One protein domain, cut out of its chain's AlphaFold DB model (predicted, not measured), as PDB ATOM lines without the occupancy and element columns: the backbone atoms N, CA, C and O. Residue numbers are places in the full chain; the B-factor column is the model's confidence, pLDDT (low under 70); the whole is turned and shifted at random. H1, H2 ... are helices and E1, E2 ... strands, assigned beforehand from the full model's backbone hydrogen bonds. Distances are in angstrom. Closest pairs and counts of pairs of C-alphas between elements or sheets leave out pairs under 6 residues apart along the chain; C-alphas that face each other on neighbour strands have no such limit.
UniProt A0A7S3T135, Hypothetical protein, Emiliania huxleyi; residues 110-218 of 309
ATOM      1  N   LEU A 110     180.440 153.150 208.653       91.31
ATOM      2  CA  LEU A 110     181.850 153.527 208.720       91.31
ATOM      3  C   LEU A 110     182.737 152.299 208.877       91.31
ATOM      4  O   LEU A 110     182.550 151.506 209.800       91.31
ATOM      5  N   LEU A 111     183.739 152.176 208.017       90.19
ATOM      6  CA  LEU A 111     184.752 151.131 208.051       90.19
ATOM      7  C   LEU A 111     186.074 151.747 208.492       90.19
ATOM      8  O   LEU A 111     186.482 152.780 207.966       90.19
ATOM      9  N   ARG A 112     186.762 151.105 209.431       90.50
ATOM     10  CA  ARG A 112     188.157 151.408 209.741       90.50
ATOM     11  C   ARG A 112     189.006 150.255 209.238       90.50
ATOM     12  O   ARG A 112     188.664 149.089 209.429       90.50
ATOM     13  N   MET A 113     190.074 150.600 208.535       88.12
ATOM     14  CA  MET A 113     190.990 149.646 207.923       88.12
ATOM     15  C   MET A 113     192.385 150.241 207.889       88.12
ATOM     16  O   MET A 113     192.544 151.460 207.902       88.12
ATOM     17  N   ARG A 114     193.400 149.395 207.788       86.62
ATOM     18  CA  ARG A 114     194.773 149.812 207.525       86.62
ATOM     19  C   ARG A 114     194.855 150.668 206.263       86.62
ATOM     20  O   ARG A 114     194.234 150.354 205.246       86.62
ATOM     21  N   SER A 115     195.600 151.771 206.328       80.50
ATOM     22  CA  SER A 115     195.728 152.712 205.200       80.50
ATOM     23  C   SER A 115     196.332 152.032 203.964       80.50
ATOM     24  O   SER A 115     196.053 152.412 202.828       80.50
ATOM     25  N   GLU A 116     197.123 150.980 204.180       76.69
ATOM     26  CA  GLU A 116     197.698 150.105 203.160       76.69
ATOM     27  C   GLU A 116     196.639 149.450 202.265       76.69
ATOM     28  O   GLU A 116     196.897 149.238 201.081       76.69
ATOM     29  N   CYS A 117     195.439 149.153 202.782       73.81
ATOM     30  CA  CYS A 117     194.397 148.462 202.018       73.81
ATOM     31  C   CYS A 117     193.922 149.271 200.803       73.81
ATOM     32  O   CYS A 117     193.485 148.700 199.803       73.81
ATOM     33  N   ALA A 118     194.037 150.596 200.857       68.31
ATOM     34  CA  ALA A 118     193.657 151.478 199.764       68.31
ATOM     35  C   ALA A 118     194.822 151.802 198.803       68.31
ATOM     36  O   ALA A 118     194.604 152.455 197.777       68.31
ATOM     37  N   ALA A 119     196.051 151.357 199.092       65.88
ATOM     38  CA  ALA A 119     197.222 151.670 198.276       65.88
ATOM     39  C   ALA A 119     197.144 151.013 196.884       65.88
ATOM     40  O   ALA A 119     196.835 149.833 196.755       65.88
ATOM     41  N   ALA A 120     197.451 151.786 195.837       49.97
ATOM     42  CA  ALA A 120     197.393 151.350 194.435       49.97
ATOM     43  C   ALA A 120     198.628 150.547 193.969       49.97
ATOM     44  O   ALA A 120     198.738 150.210 192.793       49.97
ATOM     45  N   TRP A 121     199.621 150.331 194.841       47.03
ATOM     46  CA  TRP A 121     200.929 149.765 194.482       47.03
ATOM     47  C   TRP A 121     201.218 148.495 195.284       47.03
ATOM     48  O   TRP A 121     200.829 148.423 196.451       47.03
ATOM     49  N   PRO A 122     201.936 147.510 194.703       39.94
ATOM     50  CA  PRO A 122     202.316 146.307 195.422       39.94
ATOM     51  C   PRO A 122     203.201 146.705 196.601       39.94
ATOM     52  O   PRO A 122     204.341 147.143 196.440       39.94
ATOM     53  N   THR A 123     202.685 146.508 197.806       46.88
ATOM     54  CA  THR A 123     203.401 146.608 199.080       46.88
ATOM     55  C   THR A 123     204.420 145.473 199.238       46.88
ATOM     56  O   THR A 123     204.669 145.007 200.343       46.88
ATOM     57  N   TRP A 124     205.077 145.032 198.156       40.12
ATOM     58  CA  TRP A 124     206.121 143.998 198.197       40.12
ATOM     59  C   TRP A 124     207.353 144.444 199.011       40.12
ATOM     60  O   TRP A 124     208.162 143.618 199.415       40.12
ATOM     61  N   LEU A 125     207.449 145.744 199.329       44.34
ATOM     62  CA  LEU A 125     208.392 146.317 200.301       44.34
ATOM     63  C   LEU A 125     207.737 146.793 201.618       44.34
ATOM     64  O   LEU A 125     208.410 147.383 202.455       44.34
ATOM     65  N   GLY A 126     206.445 146.523 201.823       39.31
ATOM     66  CA  GLY A 126     205.791 146.509 203.137       39.31
ATOM     67  C   GLY A 126     205.608 147.841 203.868       39.31
ATOM     68  O   GLY A 126     205.300 147.812 205.055       39.31
ATOM     69  N   VAL A 127     205.786 148.994 203.220       43.91
ATOM     70  CA  VAL A 127     205.643 150.300 203.888       43.91
ATOM     71  C   VAL A 127     204.727 151.207 203.062       43.91
ATOM     72  O   VAL A 127     205.112 151.588 201.954       43.91
ATOM     73  N   PRO A 128     203.520 151.570 203.544       44.00
ATOM     74  CA  PRO A 128     202.795 152.685 202.950       44.00
ATOM     75  C   PRO A 128     203.582 153.983 203.181       44.00
ATOM     76  O   PRO A 128     204.240 154.132 204.216       44.00
ATOM     77  N   PRO A 129     203.495 154.966 202.273       45.25
ATOM     78  CA  PRO A 129     204.035 156.294 202.515       45.25
ATOM     79  C   PRO A 129     203.161 156.999 203.564       45.25
ATOM     80  O   PRO A 129     202.215 157.708 203.230       45.25
ATOM     81  N   GLY A 130     203.442 156.736 204.840       44.72
ATOM     82  CA  GLY A 130     202.841 157.407 205.999       44.72
ATOM     83  C   GLY A 130     203.860 158.195 206.831       44.72
ATOM     84  O   GLY A 130     203.550 158.637 207.932       44.72
ATOM     85  N   GLY A 131     205.093 158.345 206.338       51.06
ATOM     86  CA  GLY A 131     206.162 159.088 207.004       51.06
ATOM     87  C   GLY A 131     207.055 159.830 206.013       51.06
ATOM     88  O   GLY A 131     207.097 159.490 204.832       51.06
ATOM     89  N   GLU A 132     207.773 160.842 206.501       50.84
ATOM     90  CA  GLU A 132     208.825 161.529 205.742       50.84
ATOM     91  C   GLU A 132     209.871 160.500 205.262       50.84
ATOM     92  O   GLU A 132     210.329 159.671 206.063       50.84
ATOM     93  N   PRO A 133     210.257 160.502 203.972       56.28
ATOM     94  CA  PRO A 133     211.315 159.623 203.490       56.28
ATOM     95  C   PRO A 133     212.632 159.971 204.195       56.28
ATOM     96  O   PRO A 133     212.985 161.142 204.311       56.28
ATOM     97  N   LEU A 134     213.395 158.961 204.630       60.41
ATOM     98  CA  LEU A 134     214.733 159.180 205.200       60.41
ATOM     99  C   LEU A 134     215.637 159.885 204.185       60.41
ATOM    100  O   LEU A 134     216.394 160.787 204.527       60.41
ATOM    101  N   PHE A 135     215.565 159.434 202.935       66.38
ATOM    102  CA  PHE A 135     216.227 160.044 201.793       66.38
ATOM    103  C   PHE A 135     215.578 159.553 200.496       66.38
ATOM    104  O   PHE A 135     214.801 158.599 200.483       66.38
ATOM    105  N   THR A 136     215.897 160.202 199.379       67.31
ATOM    106  CA  THR A 136     215.433 159.799 198.048       67.31
ATOM    107  C   THR A 136     216.621 159.372 197.198       67.31
ATOM    108  O   THR A 136     217.565 160.139 197.015       67.31
ATOM    109  N   VAL A 137     216.568 158.164 196.640       70.06
ATOM    110  CA  VAL A 137     217.552 157.681 195.668       70.06
ATOM    111  C   VAL A 137     217.078 158.067 194.274       70.06
ATOM    112  O   VAL A 137     216.031 157.613 193.816       70.06
ATOM    113  N   ARG A 138     217.834 158.918 193.580       75.12
ATOM    114  CA  ARG A 138     217.577 159.227 192.167       75.12
ATOM    115  C   ARG A 138     218.271 158.194 191.292       75.12
ATOM    116  O   ARG A 138     219.484 158.036 191.385       75.12
ATOM    117  N   LEU A 139     217.513 157.530 190.426       73.12
ATOM    118  CA  LEU A 139     218.039 156.622 189.413       73.12
ATOM    119  C   LEU A 139     218.179 157.385 188.086       73.12
ATOM    120  O   LEU A 139     217.186 157.558 187.371       73.12
ATOM    121  N   PRO A 140     219.386 157.862 187.725       70.69
ATOM    122  CA  PRO A 140     219.573 158.739 186.567       70.69
ATOM    123  C   PRO A 140     219.223 158.059 185.238       70.69
ATOM    124  O   PRO A 140     218.754 158.733 184.325       70.69
ATOM    125  N   LEU A 141     219.377 156.732 185.145       72.38
ATOM    126  CA  LEU A 141     219.086 155.966 183.929       72.38
ATOM    127  C   LEU A 141     217.595 155.933 183.564       72.38
ATOM    128  O   LEU A 141     217.253 155.881 182.389       72.38
ATOM    129  N   VAL A 142     216.713 155.964 184.564       74.06
ATOM    130  CA  VAL A 142     215.253 155.864 184.385       74.06
ATOM    131  C   VAL A 142     214.521 157.150 184.776       74.06
ATOM    132  O   VAL A 142     213.300 157.206 184.700       74.06
ATOM    133  N   ARG A 143     215.252 158.209 185.161       72.31
ATOM    134  CA  ARG A 143     214.711 159.508 185.611       72.31
ATOM    135  C   ARG A 143     213.649 159.391 186.715       72.31
ATOM    136  O   ARG A 143     212.782 160.253 186.839       72.31
ATOM    137  N   THR A 144     213.735 158.355 187.545       61.28
ATOM    138  CA  THR A 144     212.830 158.139 188.678       61.28
ATOM    139  C   THR A 144     213.530 158.427 190.002       61.28
ATOM    140  O   THR A 144     214.747 158.286 190.143       61.28
ATOM    141  N   ALA A 145     212.747 158.861 190.988       68.69
ATOM    142  CA  ALA A 145     213.181 159.044 192.366       68.69
ATOM    143  C   ALA A 145     212.480 157.995 193.233       68.69
ATOM    144  O   ALA A 145     211.254 157.923 193.238       68.69
ATOM    145  N   ILE A 146     213.260 157.187 193.949       62.50
ATOM    146  CA  ILE A 146     212.757 156.169 194.868       62.50
ATOM    147  C   ILE A 146     212.927 156.696 196.298       62.50
ATOM    148  O   ILE A 146     214.064 156.863 196.747       62.50
ATOM    149  N   PRO A 147     211.837 156.995 197.023       56.81
ATOM    150  CA  PRO A 147     211.919 157.335 198.436       56.81
ATOM    151  C   PRO A 147     212.302 156.094 199.256       56.81
ATOM    152  O   PRO A 147     211.719 155.024 199.088       56.81
ATOM    153  N   VAL A 148     213.287 156.240 200.141       58.44
ATOM    154  CA  VAL A 148     213.699 155.210 201.099       58.44
ATOM    155  C   VAL A 148     213.145 155.586 202.464       58.44
ATOM    156  O   VAL A 148     213.421 156.670 202.978       58.44
ATOM    157  N   TYR A 149     212.358 154.691 203.053       58.31
ATOM    158  CA  TYR A 149     211.738 154.883 204.362       58.31
ATOM    159  C   TYR A 149     212.506 154.122 205.446       58.31
ATOM    160  O   TYR A 149     213.221 153.157 205.167       58.31
ATOM    161  N   SER A 150     212.368 154.562 206.696       50.34
ATOM    162  CA  SER A 150     212.942 153.852 207.840       50.34
ATOM    163  C   SER A 150     212.283 152.484 208.011       50.34
ATOM    164  O   SER A 150     211.065 152.394 208.123       50.34
ATOM    165  N   LEU A 151     213.097 151.428 208.108       46.62
ATOM    166  CA  LEU A 151     212.652 150.086 208.514       46.62
ATOM    167  C   LEU A 151     212.279 150.023 210.008       46.62
ATOM    168  O   LEU A 151     211.731 149.027 210.478       46.62
ATOM    169  N   ILE A 152     212.579 151.079 210.770       45.56
ATOM    170  CA  ILE A 152     212.235 151.194 212.185       45.56
ATOM    171  C   ILE A 152     210.771 151.641 212.271       45.56
ATOM    172  O   ILE A 152     210.491 152.828 212.394       45.56
ATOM    173  N   ALA A 153     209.869 150.663 212.143       49.44
ATOM    174  CA  ALA A 153     208.446 150.705 212.483       49.44
ATOM    175  C   ALA A 153     207.755 152.052 212.205       49.44
ATOM    176  O   ALA A 153     207.492 152.827 213.129       49.44
ATOM    177  N   ALA A 154     207.418 152.314 210.936       52.03
ATOM    178  CA  ALA A 154     206.425 153.335 210.622       52.03
ATOM    179  C   ALA A 154     205.174 153.094 211.496       52.03
ATOM    180  O   ALA A 154     204.778 151.933 211.677       52.03
ATOM    181  N   PRO A 155     204.586 154.144 212.098       57.06
ATOM    182  CA  PRO A 155     203.394 153.972 212.911       57.06
ATOM    183  C   PRO A 155     202.317 153.314 212.055       57.06
ATOM    184  O   PRO A 155     202.090 153.722 210.916       57.06
ATOM    185  N   LYS A 156     201.663 152.283 212.599       73.94
ATOM    186  CA  LYS A 156     200.487 151.700 211.954       73.94
ATOM    187  C   LYS A 156     199.471 152.821 211.787       73.94
ATOM    188  O   LYS A 156     199.120 153.480 212.767       73.94
ATOM    189  N   THR A 157     199.060 153.070 210.553       85.19
ATOM    190  CA  THR A 157     198.026 154.058 210.258       85.19
ATOM    191  C   THR A 157     196.766 153.349 209.803       85.19
ATOM    192  O   THR A 157     196.816 152.245 209.256       85.19
ATOM    193  N   PHE A 158     195.628 153.980 210.045       88.56
ATOM    194  CA  PHE A 158     194.347 153.507 209.560       88.56
ATOM    195  C   PHE A 158     193.610 154.619 208.816       88.56
ATOM    196  O   PHE A 158     193.715 155.795 209.163       88.56
ATOM    197  N   GLY A 159     192.840 154.210 207.815       91.25
ATOM    198  CA  GLY A 159     191.864 155.031 207.123       91.25
ATOM    199  C   GLY A 159     190.456 154.778 207.657       91.25
ATOM    200  O   GLY A 159     190.137 153.668 208.102       91.25
ATOM    201  N   VAL A 160     189.608 155.803 207.595       92.69
ATOM    202  CA  VAL A 160     188.164 155.694 207.849       92.69
ATOM    203  C   VAL A 160     187.414 155.896 206.540       92.69
ATOM    204  O   VAL A 160     187.622 156.894 205.856       92.69
ATOM    205  N   TYR A 161     186.524 154.967 206.203       92.19
ATOM    206  CA  TYR A 161     185.798 154.933 204.937       92.19
ATOM    207  C   TYR A 161     184.293 154.924 205.191       92.19
ATOM    208  O   TYR A 161     183.810 154.155 206.021       92.19
ATOM    209  N   ASP A 162     183.550 155.768 204.483       92.88
ATOM    210  CA  ASP A 162     182.095 155.850 204.571       92.88
ATOM    211  C   ASP A 162     181.456 155.060 203.427       92.88
ATOM    212  O   ASP A 162     181.396 155.502 202.281       92.88
ATOM    213  N   ALA A 163     180.980 153.859 203.744       91.12
ATOM    214  CA  ALA A 163     180.340 152.964 202.792       91.12
ATOM    215  C   ALA A 163     178.808 153.102 202.787       91.12
ATOM    216  O   ALA A 163     178.134 152.288 202.157       91.12
ATOM    217  N   THR A 164     178.236 154.107 203.465       89.31
ATOM    218  CA  THR A 164     176.780 154.208 203.685       89.31
ATOM    219  C   THR A 164     175.994 154.212 202.373       89.31
ATOM    220  O   THR A 164     175.042 153.450 202.219       89.31
ATOM    221  N   SER A 165     176.420 155.014 201.396       87.81
ATOM    222  CA  SER A 165     175.782 155.099 200.072       87.81
ATOM    223  C   SER A 165     176.194 153.968 199.125       87.81
ATOM    224  O   SER A 165     175.462 153.630 198.196       87.81
ATOM    225  N   PHE A 166     177.361 153.365 199.354       88.75
ATOM    226  CA  PHE A 166     177.890 152.294 198.518       88.75
ATOM    227  C   PHE A 166     177.326 150.916 198.876       88.75
ATOM    228  O   PHE A 166     177.279 150.043 198.015       88.75
ATOM    229  N   ALA A 167     176.852 150.716 200.108       86.38
ATOM    230  CA  ALA A 167     176.436 149.409 200.614       86.38
ATOM    231  C   ALA A 167     175.431 148.681 199.709       86.38
ATOM    232  O   ALA A 167     175.576 147.487 199.456       86.38
ATOM    233  N   ALA A 168     174.442 149.405 199.180       83.62
ATOM    234  CA  ALA A 168     173.430 148.848 198.282       83.62
ATOM    235  C   ALA A 168     173.994 148.421 196.914       83.62
ATOM    236  O   ALA A 168     173.452 147.522 196.280       83.62
ATOM    237  N   ASN A 169     175.095 149.041 196.484       85.44
ATOM    238  CA  ASN A 169     175.748 148.811 195.195       85.44
ATOM    239  C   ASN A 169     176.953 147.864 195.300       85.44
ATOM    240  O   ASN A 169     177.640 147.622 194.307       85.44
ATOM    241  N   HIS A 170     177.238 147.345 196.495       85.50
ATOM    242  CA  HIS A 170     178.341 146.420 196.696       85.50
ATOM    243  C   HIS A 170     178.083 145.113 195.918       85.50
ATOM    244  O   HIS A 170     177.017 144.521 196.096       85.50
ATOM    245  N   PRO A 171     179.033 144.607 195.102       79.75
ATOM    246  CA  PRO A 171     178.832 143.404 194.282       79.75
ATOM    247  C   PRO A 171     178.473 142.142 195.077       79.75
ATOM    248  O   PRO A 171     177.789 141.259 194.571       79.75
ATOM    249  N   GLY A 172     178.910 142.064 196.335       71.50
ATOM    250  CA  GLY A 172     178.543 140.995 197.266       71.50
ATOM    251  C   GLY A 172     177.252 141.253 198.058       71.50
ATOM    252  O   GLY A 172     176.928 140.504 198.973       71.50
ATOM    253  N   GLY A 173     176.534 142.335 197.754       75.06
ATOM    254  CA  GLY A 173     175.388 142.833 198.509       75.06
ATOM    255  C   GLY A 173     175.785 143.572 199.792       75.06
ATOM    256  O   GLY A 173     176.840 143.325 200.385       75.06
ATOM    257  N   GLY A 174     174.913 144.476 200.251       72.81
ATOM    258  CA  GLY A 174     175.130 145.249 201.481       72.81
ATOM    259  C   GLY A 174     175.190 144.385 202.742       72.81
ATOM    260  O   GLY A 174     175.907 144.714 203.686       72.81
ATOM    261  N   ALA A 175     174.515 143.230 202.734       66.62
ATOM    262  CA  ALA A 175     174.528 142.271 203.836       66.62
ATOM    263  C   ALA A 175     175.941 141.773 204.177       66.62
ATOM    264  O   ALA A 175     176.240 141.584 205.353       66.62
ATOM    265  N   LEU A 176     176.833 141.626 203.189       68.31
ATOM    266  CA  LEU A 176     178.216 141.216 203.449       68.31
ATOM    267  C   LEU A 176     179.039 142.311 204.122       68.31
ATOM    268  O   LEU A 176     179.894 141.992 204.940       68.31
ATOM    269  N   ILE A 177     178.763 143.587 203.847       71.81
ATOM    270  CA  ILE A 177     179.431 144.681 204.562       71.81
ATOM    271  C   ILE A 177     178.918 144.739 206.004       71.81
ATOM    272  O   ILE A 177     179.714 144.848 206.932       71.81
ATOM    273  N   HIS A 178     177.608 144.584 206.215       70.00
ATOM    274  CA  HIS A 178     177.033 144.516 207.563       70.00
ATOM    275  C   HIS A 178     177.561 143.319 208.367       70.00
ATOM    276  O   HIS A 178     177.942 143.485 209.525       70.00
ATOM    277  N   MET A 179     177.640 142.137 207.749       58.06
ATOM    278  CA  MET A 179     178.226 140.943 208.359       58.06
ATOM    279  C   MET A 179     179.720 141.142 208.627       58.06
ATOM    280  O   MET A 179     180.203 140.815 209.706       58.06
ATOM    281  N   GLY A 180     180.438 141.744 207.678       61.03
ATOM    282  CA  GLY A 180     181.848 142.077 207.815       61.03
ATOM    283  C   GLY A 180     182.100 142.976 209.019       61.03
ATOM    284  O   GLY A 180     182.931 142.639 209.853       61.03
ATOM    285  N   MET A 181     181.322 144.047 209.193       67.06
ATOM    286  CA  MET A 181     181.436 144.899 210.381       67.06
ATOM    287  C   MET A 181     181.088 144.160 211.679       67.06
ATOM    288  O   MET A 181     181.746 144.375 212.694       67.06
ATOM    289  N   ALA A 182     180.077 143.287 211.660       61.28
ATOM    290  CA  ALA A 182     179.695 142.504 212.833       61.28
ATOM    291  C   ALA A 182     180.789 141.503 213.256       61.28
ATOM    292  O   ALA A 182     180.953 141.251 214.447       61.28
ATOM    293  N   CYS A 183     181.554 140.960 212.302       59.06
ATOM    294  CA  CYS A 183     182.628 139.996 212.558       59.06
ATOM    295  C   CYS A 183     183.997 140.643 212.826       59.06
ATOM    296  O   CYS A 183     184.759 140.125 213.637       59.06
ATOM    297  N   ALA A 184     184.324 141.750 212.155       60.25
ATOM    298  CA  ALA A 184     185.610 142.445 212.287       60.25
ATOM    299  C   ALA A 184     185.663 143.459 213.441       60.25
ATOM    300  O   ALA A 184     186.739 143.952 213.785       60.25
ATOM    301  N   GLY A 185     184.515 143.808 214.027       70.12
ATOM    302  CA  GLY A 185     184.431 144.864 215.029       70.12
ATOM    303  C   GLY A 185     184.844 146.222 214.452       70.12
ATOM    304  O   GLY A 185     184.134 146.811 213.625       70.12
ATOM    305  N   ASP A 186     185.994 146.726 214.902       71.75
ATOM    306  CA  ASP A 186     186.500 148.046 214.520       71.75
ATOM    307  C   ASP A 186     187.512 148.017 213.369       71.75
ATOM    308  O   ASP A 186     187.721 149.059 212.761       71.75
ATOM    309  N   ASP A 187     188.133 146.878 213.042       84.88
ATOM    310  CA  ASP A 187     189.155 146.797 211.985       84.88
ATOM    311  C   ASP A 187     188.798 145.745 210.930       84.88
ATOM    312  O   ASP A 187     188.936 144.544 211.143       84.88
ATOM    313  N   CYS A 188     188.357 146.207 209.758       85.56
ATOM    314  CA  CYS A 188     187.917 145.356 208.648       85.56
ATOM    315  C   CYS A 188     189.052 144.937 207.695       85.56
ATOM    316  O   CYS A 188     188.772 144.365 206.642       85.56
ATOM    317  N   THR A 189     190.314 145.218 208.040       85.00
ATOM    318  CA  THR A 189     191.493 144.942 207.198       85.00
ATOM    319  C   THR A 189     191.550 143.492 206.726       85.00
ATOM    320  O   THR A 189     191.528 143.235 205.523       85.00
ATOM    321  N   ASP A 190     191.561 142.542 207.663       80.88
ATOM    322  CA  ASP A 190     191.798 141.133 207.340       80.88
ATOM    323  C   ASP A 190     190.652 140.545 206.502       80.88
ATOM    324  O   ASP A 190     190.893 139.757 205.590       80.88
ATOM    325  N   LEU A 191     189.405 140.967 206.752       82.38
ATOM    326  CA  LEU A 191     188.252 140.540 205.952       82.38
ATOM    327  C   LEU A 191     188.317 141.083 204.523       82.38
ATOM    328  O   LEU A 191     187.989 140.371 203.574       82.38
ATOM    329  N   PHE A 192     188.739 142.336 204.356       83.38
ATOM    330  CA  PHE A 192     188.868 142.932 203.033       83.38
ATOM    331  C   PHE A 192     190.000 142.296 202.224       83.38
ATOM    332  O   PHE A 192     189.819 142.033 201.033       83.38
ATOM    333  N   ASP A 193     191.146 142.026 202.853       81.44
ATOM    334  CA  ASP A 193     192.270 141.375 202.182       81.44
ATOM    335  C   ASP A 193     191.972 139.897 201.883       81.44
ATOM    336  O   ASP A 193     192.286 139.424 200.789       81.44
ATOM    337  N   ALA A 194     191.275 139.183 202.776       79.69
ATOM    338  CA  ALA A 194     190.847 137.799 202.546       79.69
ATOM    339  C   ALA A 194     189.875 137.653 201.364       79.69
ATOM    340  O   ALA A 194     189.882 136.632 200.677       79.69
ATOM    341  N   ALA A 195     189.067 138.680 201.088       80.44
ATOM    342  CA  ALA A 195     188.183 138.718 199.925       80.44
ATOM    343  C   ALA A 195     188.924 138.963 198.591       80.44
ATOM    344  O   ALA A 195     188.301 138.913 197.533       80.44
ATOM    345  N   ASN A 196     190.242 139.206 198.627       80.69
ATOM    346  CA  ASN A 196     191.112 139.380 197.462       80.69
ATOM    347  C   ASN A 196     190.566 140.390 196.431       80.69
ATOM    348  O   ASN A 196     190.467 140.116 195.232       80.69
ATOM    349  N   HIS A 197     190.178 141.570 196.919       82.81
ATOM    350  CA  HIS A 197     189.610 142.639 196.101       82.81
ATOM    351  C   HIS A 197     190.561 143.099 194.984       82.81
ATOM    352  O   HIS A 197     191.755 143.322 195.200       82.81
ATOM    353  N   THR A 198     189.997 143.306 193.791       85.75
ATOM    354  CA  THR A 198     190.711 143.814 192.609       85.75
ATOM    355  C   THR A 198     191.152 145.272 192.781       85.75
ATOM    356  O   THR A 198     190.624 146.000 193.623       85.75
ATOM    357  N   GLU A 199     192.066 145.753 191.930       84.62
ATOM    358  CA  GLU A 199     192.480 147.167 191.946       84.62
ATOM    359  C   GLU A 199     191.307 148.126 191.688       84.62
ATOM    360  O   GLU A 199     191.245 149.211 192.261       84.62
ATOM    361  N   HIS A 200     190.322 147.711 190.886       85.56
ATOM    362  CA  HIS A 200     189.102 148.492 190.697       85.56
ATOM    363  C   HIS A 200     188.334 148.668 192.017       85.56
ATOM    364  O   HIS A 200     187.957 149.785 192.366       85.56
ATOM    365  N   ALA A 201     188.172 147.594 192.794       85.31
ATOM    366  CA  ALA A 201     187.539 147.661 194.109       85.31
ATOM    367  C   ALA A 201     188.359 148.503 195.107       85.31
ATOM    368  O   ALA A 201     187.785 149.303 195.845       85.31
ATOM    369  N   ARG A 202     189.696 148.412 195.079       86.25
ATOM    370  CA  ARG A 202     190.582 149.290 195.873       86.25
ATOM    371  C   ARG A 202     190.459 150.761 195.458       86.25
ATOM    372  O   ARG A 202     190.498 151.646 196.309       86.25
ATOM    373  N   SER A 203     190.229 151.038 194.175       87.06
ATOM    374  CA  SER A 203     189.943 152.390 193.689       87.06
ATOM    375  C   SER A 203     188.610 152.938 194.184       87.06
ATOM    376  O   SER A 203     188.535 154.124 194.500       87.06
ATOM    377  N   ILE A 204     187.578 152.098 194.276       90.25
ATOM    378  CA  ILE A 204     186.309 152.487 194.897       90.25
ATOM    379  C   ILE A 204     186.534 152.770 196.384       90.25
ATOM    380  O   ILE A 204     186.118 153.821 196.855       90.25
ATOM    381  N   LEU A 205     187.260 151.906 197.105       89.06
ATOM    382  CA  LEU A 205     187.585 152.124 198.519       89.06
ATOM    383  C   LEU A 205     188.265 153.485 198.745       89.06
ATOM    384  O   LEU A 205     187.858 154.223 199.636       89.06
ATOM    385  N   ARG A 206     189.229 153.870 197.896       89.25
ATOM    386  CA  ARG A 206     189.855 155.207 197.945       89.25
ATOM    387  C   ARG A 206     188.846 156.347 197.804       89.25
ATOM    388  O   ARG A 206     189.014 157.370 198.452       89.25
ATOM    389  N   ALA A 207     187.814 156.184 196.981       91.19
ATOM    390  CA  ALA A 207     186.773 157.195 196.804       91.19
ATOM    391  C   ALA A 207     185.802 157.283 197.997       91.19
ATOM    392  O   ALA A 207     185.141 158.302 198.164       91.19
ATOM    393  N   LEU A 208     185.726 156.237 198.827       92.94
ATOM    394  CA  LEU A 208     184.892 156.198 200.033       92.94
ATOM    395  C   LEU A 208     185.597 156.765 201.269       92.94
ATOM    396  O   LEU A 208     184.989 156.826 202.337       92.94
ATOM    397  N   VAL A 209     186.875 157.141 201.175       93.12
ATOM    398  CA  VAL A 209     187.619 157.640 202.334       93.12
ATOM    399  C   VAL A 209     187.004 158.937 202.855       93.12
ATOM    400  O   VAL A 209     186.654 159.833 202.085       93.12
ATOM    401  N   VAL A 210     186.859 159.045 204.175       93.31
ATOM    402  CA  VAL A 210     186.415 160.285 204.811       93.31
ATOM    403  C   VAL A 210     187.562 161.291 204.710       93.31
ATOM    404  O   VAL A 210     188.640 161.019 205.250       93.31
ATOM    405  N   PRO A 211     187.360 162.459 204.071       91.44
ATOM    406  CA  PRO A 211     188.438 163.415 203.874       91.44
ATOM    407  C   PRO A 211     189.069 163.847 205.202       91.44
ATOM    408  O   PRO A 211     188.354 164.245 206.128       91.44
ATOM    409  N   GLY A 212     190.398 163.817 205.278       88.00
ATOM    410  CA  GLY A 212     191.185 164.129 206.473       88.00
ATOM    411  C   GLY A 212     191.378 162.958 207.445       88.00
ATOM    412  O   GLY A 212     192.050 163.138 208.462       88.00
ATOM    413  N   LEU A 213     190.800 161.782 207.165       91.94
ATOM    414  CA  LEU A 213     190.939 160.555 207.963       91.94
ATOM    415  C   LEU A 213     191.576 159.405 207.162       91.94
ATOM    416  O   LEU A 213     191.296 158.240 207.431       91.94
ATOM    417  N   GLU A 214     192.412 159.714 206.172       88.69
ATOM    418  CA  GLU A 214     193.043 158.735 205.279       88.69
ATOM    419  C   GLU A 214     194.202 157.978 205.947       88.69
ATOM    420  O   GLU A 214     194.459 156.825 205.614       88.69
ATOM    421  N   GLN A 215     194.926 158.647 206.852       86.38
ATOM    422  CA  GLN A 215     196.144 158.141 207.494       86.38
ATOM    423  C   GLN A 215     196.203 158.554 208.970       86.38
ATOM    424  O   GLN A 215     197.100 159.276 209.411       86.38
ATOM    425  N   LEU A 216     195.228 158.117 209.762       86.38
ATOM    426  CA  LEU A 216     195.240 158.371 211.198       86.38
ATOM    427  C   LEU A 216     196.280 157.473 211.879       86.38
ATOM    428  O   LEU A 216     196.241 156.256 211.687       86.38
ATOM    429  N   PRO A 217     197.202 158.025 212.686       83.81
ATOM    430  CA  PRO A 217     198.127 157.204 213.451       83.81
ATOM    431  C   PRO A 217     197.359 156.407 214.502       83.81
ATOM    432  O   PRO A 217     196.490 156.947 215.189       83.81
ATOM    433  N   GLU A 218     197.693 155.127 214.662       77.69
ATOM    434  CA  GLU A 218     197.144 154.333 215.751       77.69
ATOM    435  C   GLU A 218     197.623 154.911 217.096       77.69
ATOM    436  O   GLU A 218     198.834 154.999 217.339       77.69
TER     437      GLU A 218
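What this domain is: This is residues 110 to 218 of the 309 residues of the protein "Hypothetical protein" of Emiliania huxleyi (UniProt A0A7S3T135). A small body, built on the two-stranded ribbon E1 E4 with short helices packed beside it, has a separate hairpin, E2 E3, set far off at one end; long links without named elements make up much of the rest. H1 lies near the middle and packs against H4, H3 is beside E1, and H2 is at the end of the body away from the hairpin. The printed part has 109 residues, with four named helices and four named strands in the order E1 H1 E2 E3 E4 H2 H3 H4; both two-stranded sheets are antiparallel, and the class is mixed, helices and strands, with under half of the residues in named elements. The whole is only just loose, close to compact, with a radius of gyration of the C-alphas of 15.9 A, and elongated, spanning 50 by 28 by 25 A.

How they stand to each other: Begin at E1, residues 110 to 114, and find its antiparallel neighbour E4, residues 157 to 162, at 154 degrees between directions; N 111 and O 161 are 2.8 A apart, within hydrogen-bond range. Residues 157 to 158 of E4 also pair, antiparallel, with residues 216 to 217. Look next at H1, residues 115 to 118: its closest C-alpha pair with E4 is Ser 115 and Phe 158, 4.6 A. H1 touches H4, residues 199 to 207, closest at the C-alphas of Ala 118 and Arg 202, 5.4 A. H1 only just touches H3, residues 189 to 194, with 3 pairs of C-alphas within 8 A, the closest Cys 117 and Thr 189 at 6.9 A. The closest C-alphas of E1 and H3 are those of Met 113 and Thr 189, 4.8 A. H2, residues 174 to 184, is close to H3 but not clearly touching: the closest C-alphas, of Gly 180 and Leu 191, are 6.8 A apart, at a steep tilt of 61 degrees, opposite ways. E2, residues 135 to 139, and E3, residues 144 to 148, form an antiparallel hairpin, with N 137 and O 146 at 2.8 A, within hydrogen-bond range; both are apart from E1, E4, H2, H3 and H4. In H2, H3 and H4 every O i to N i+4 pair is within hydrogen-bond range; H1 is too short for one.

Where its parts are: Find C-alpha 110 at (181.850, 153.527, 208.720); from there E1 runs 13.5 A, and H1 follows for 5.9 A. E2 begins at C-alpha 135, (216.227, 160.044, 201.793), and is 13.0 A long; E3 is 12.8 A, and E4 17.0 A. H2 is 15.3 A, H3 8.5 A, and H4 12.5 A, ending at C-alpha 207, (186.773, 157.195, 196.804).

The domain as a whole: Look for the two C-alphas farthest apart, those of Pro 140 and Ala 175, 51.0 A. The printed part has no cut; the links H1 to E2 and E4 to H2 are long. Mean pLDDT of the printed part is 73.2, and it is under 70 in residues 118 to 136, 144 to 155, 175 to 176 and 179 to 184.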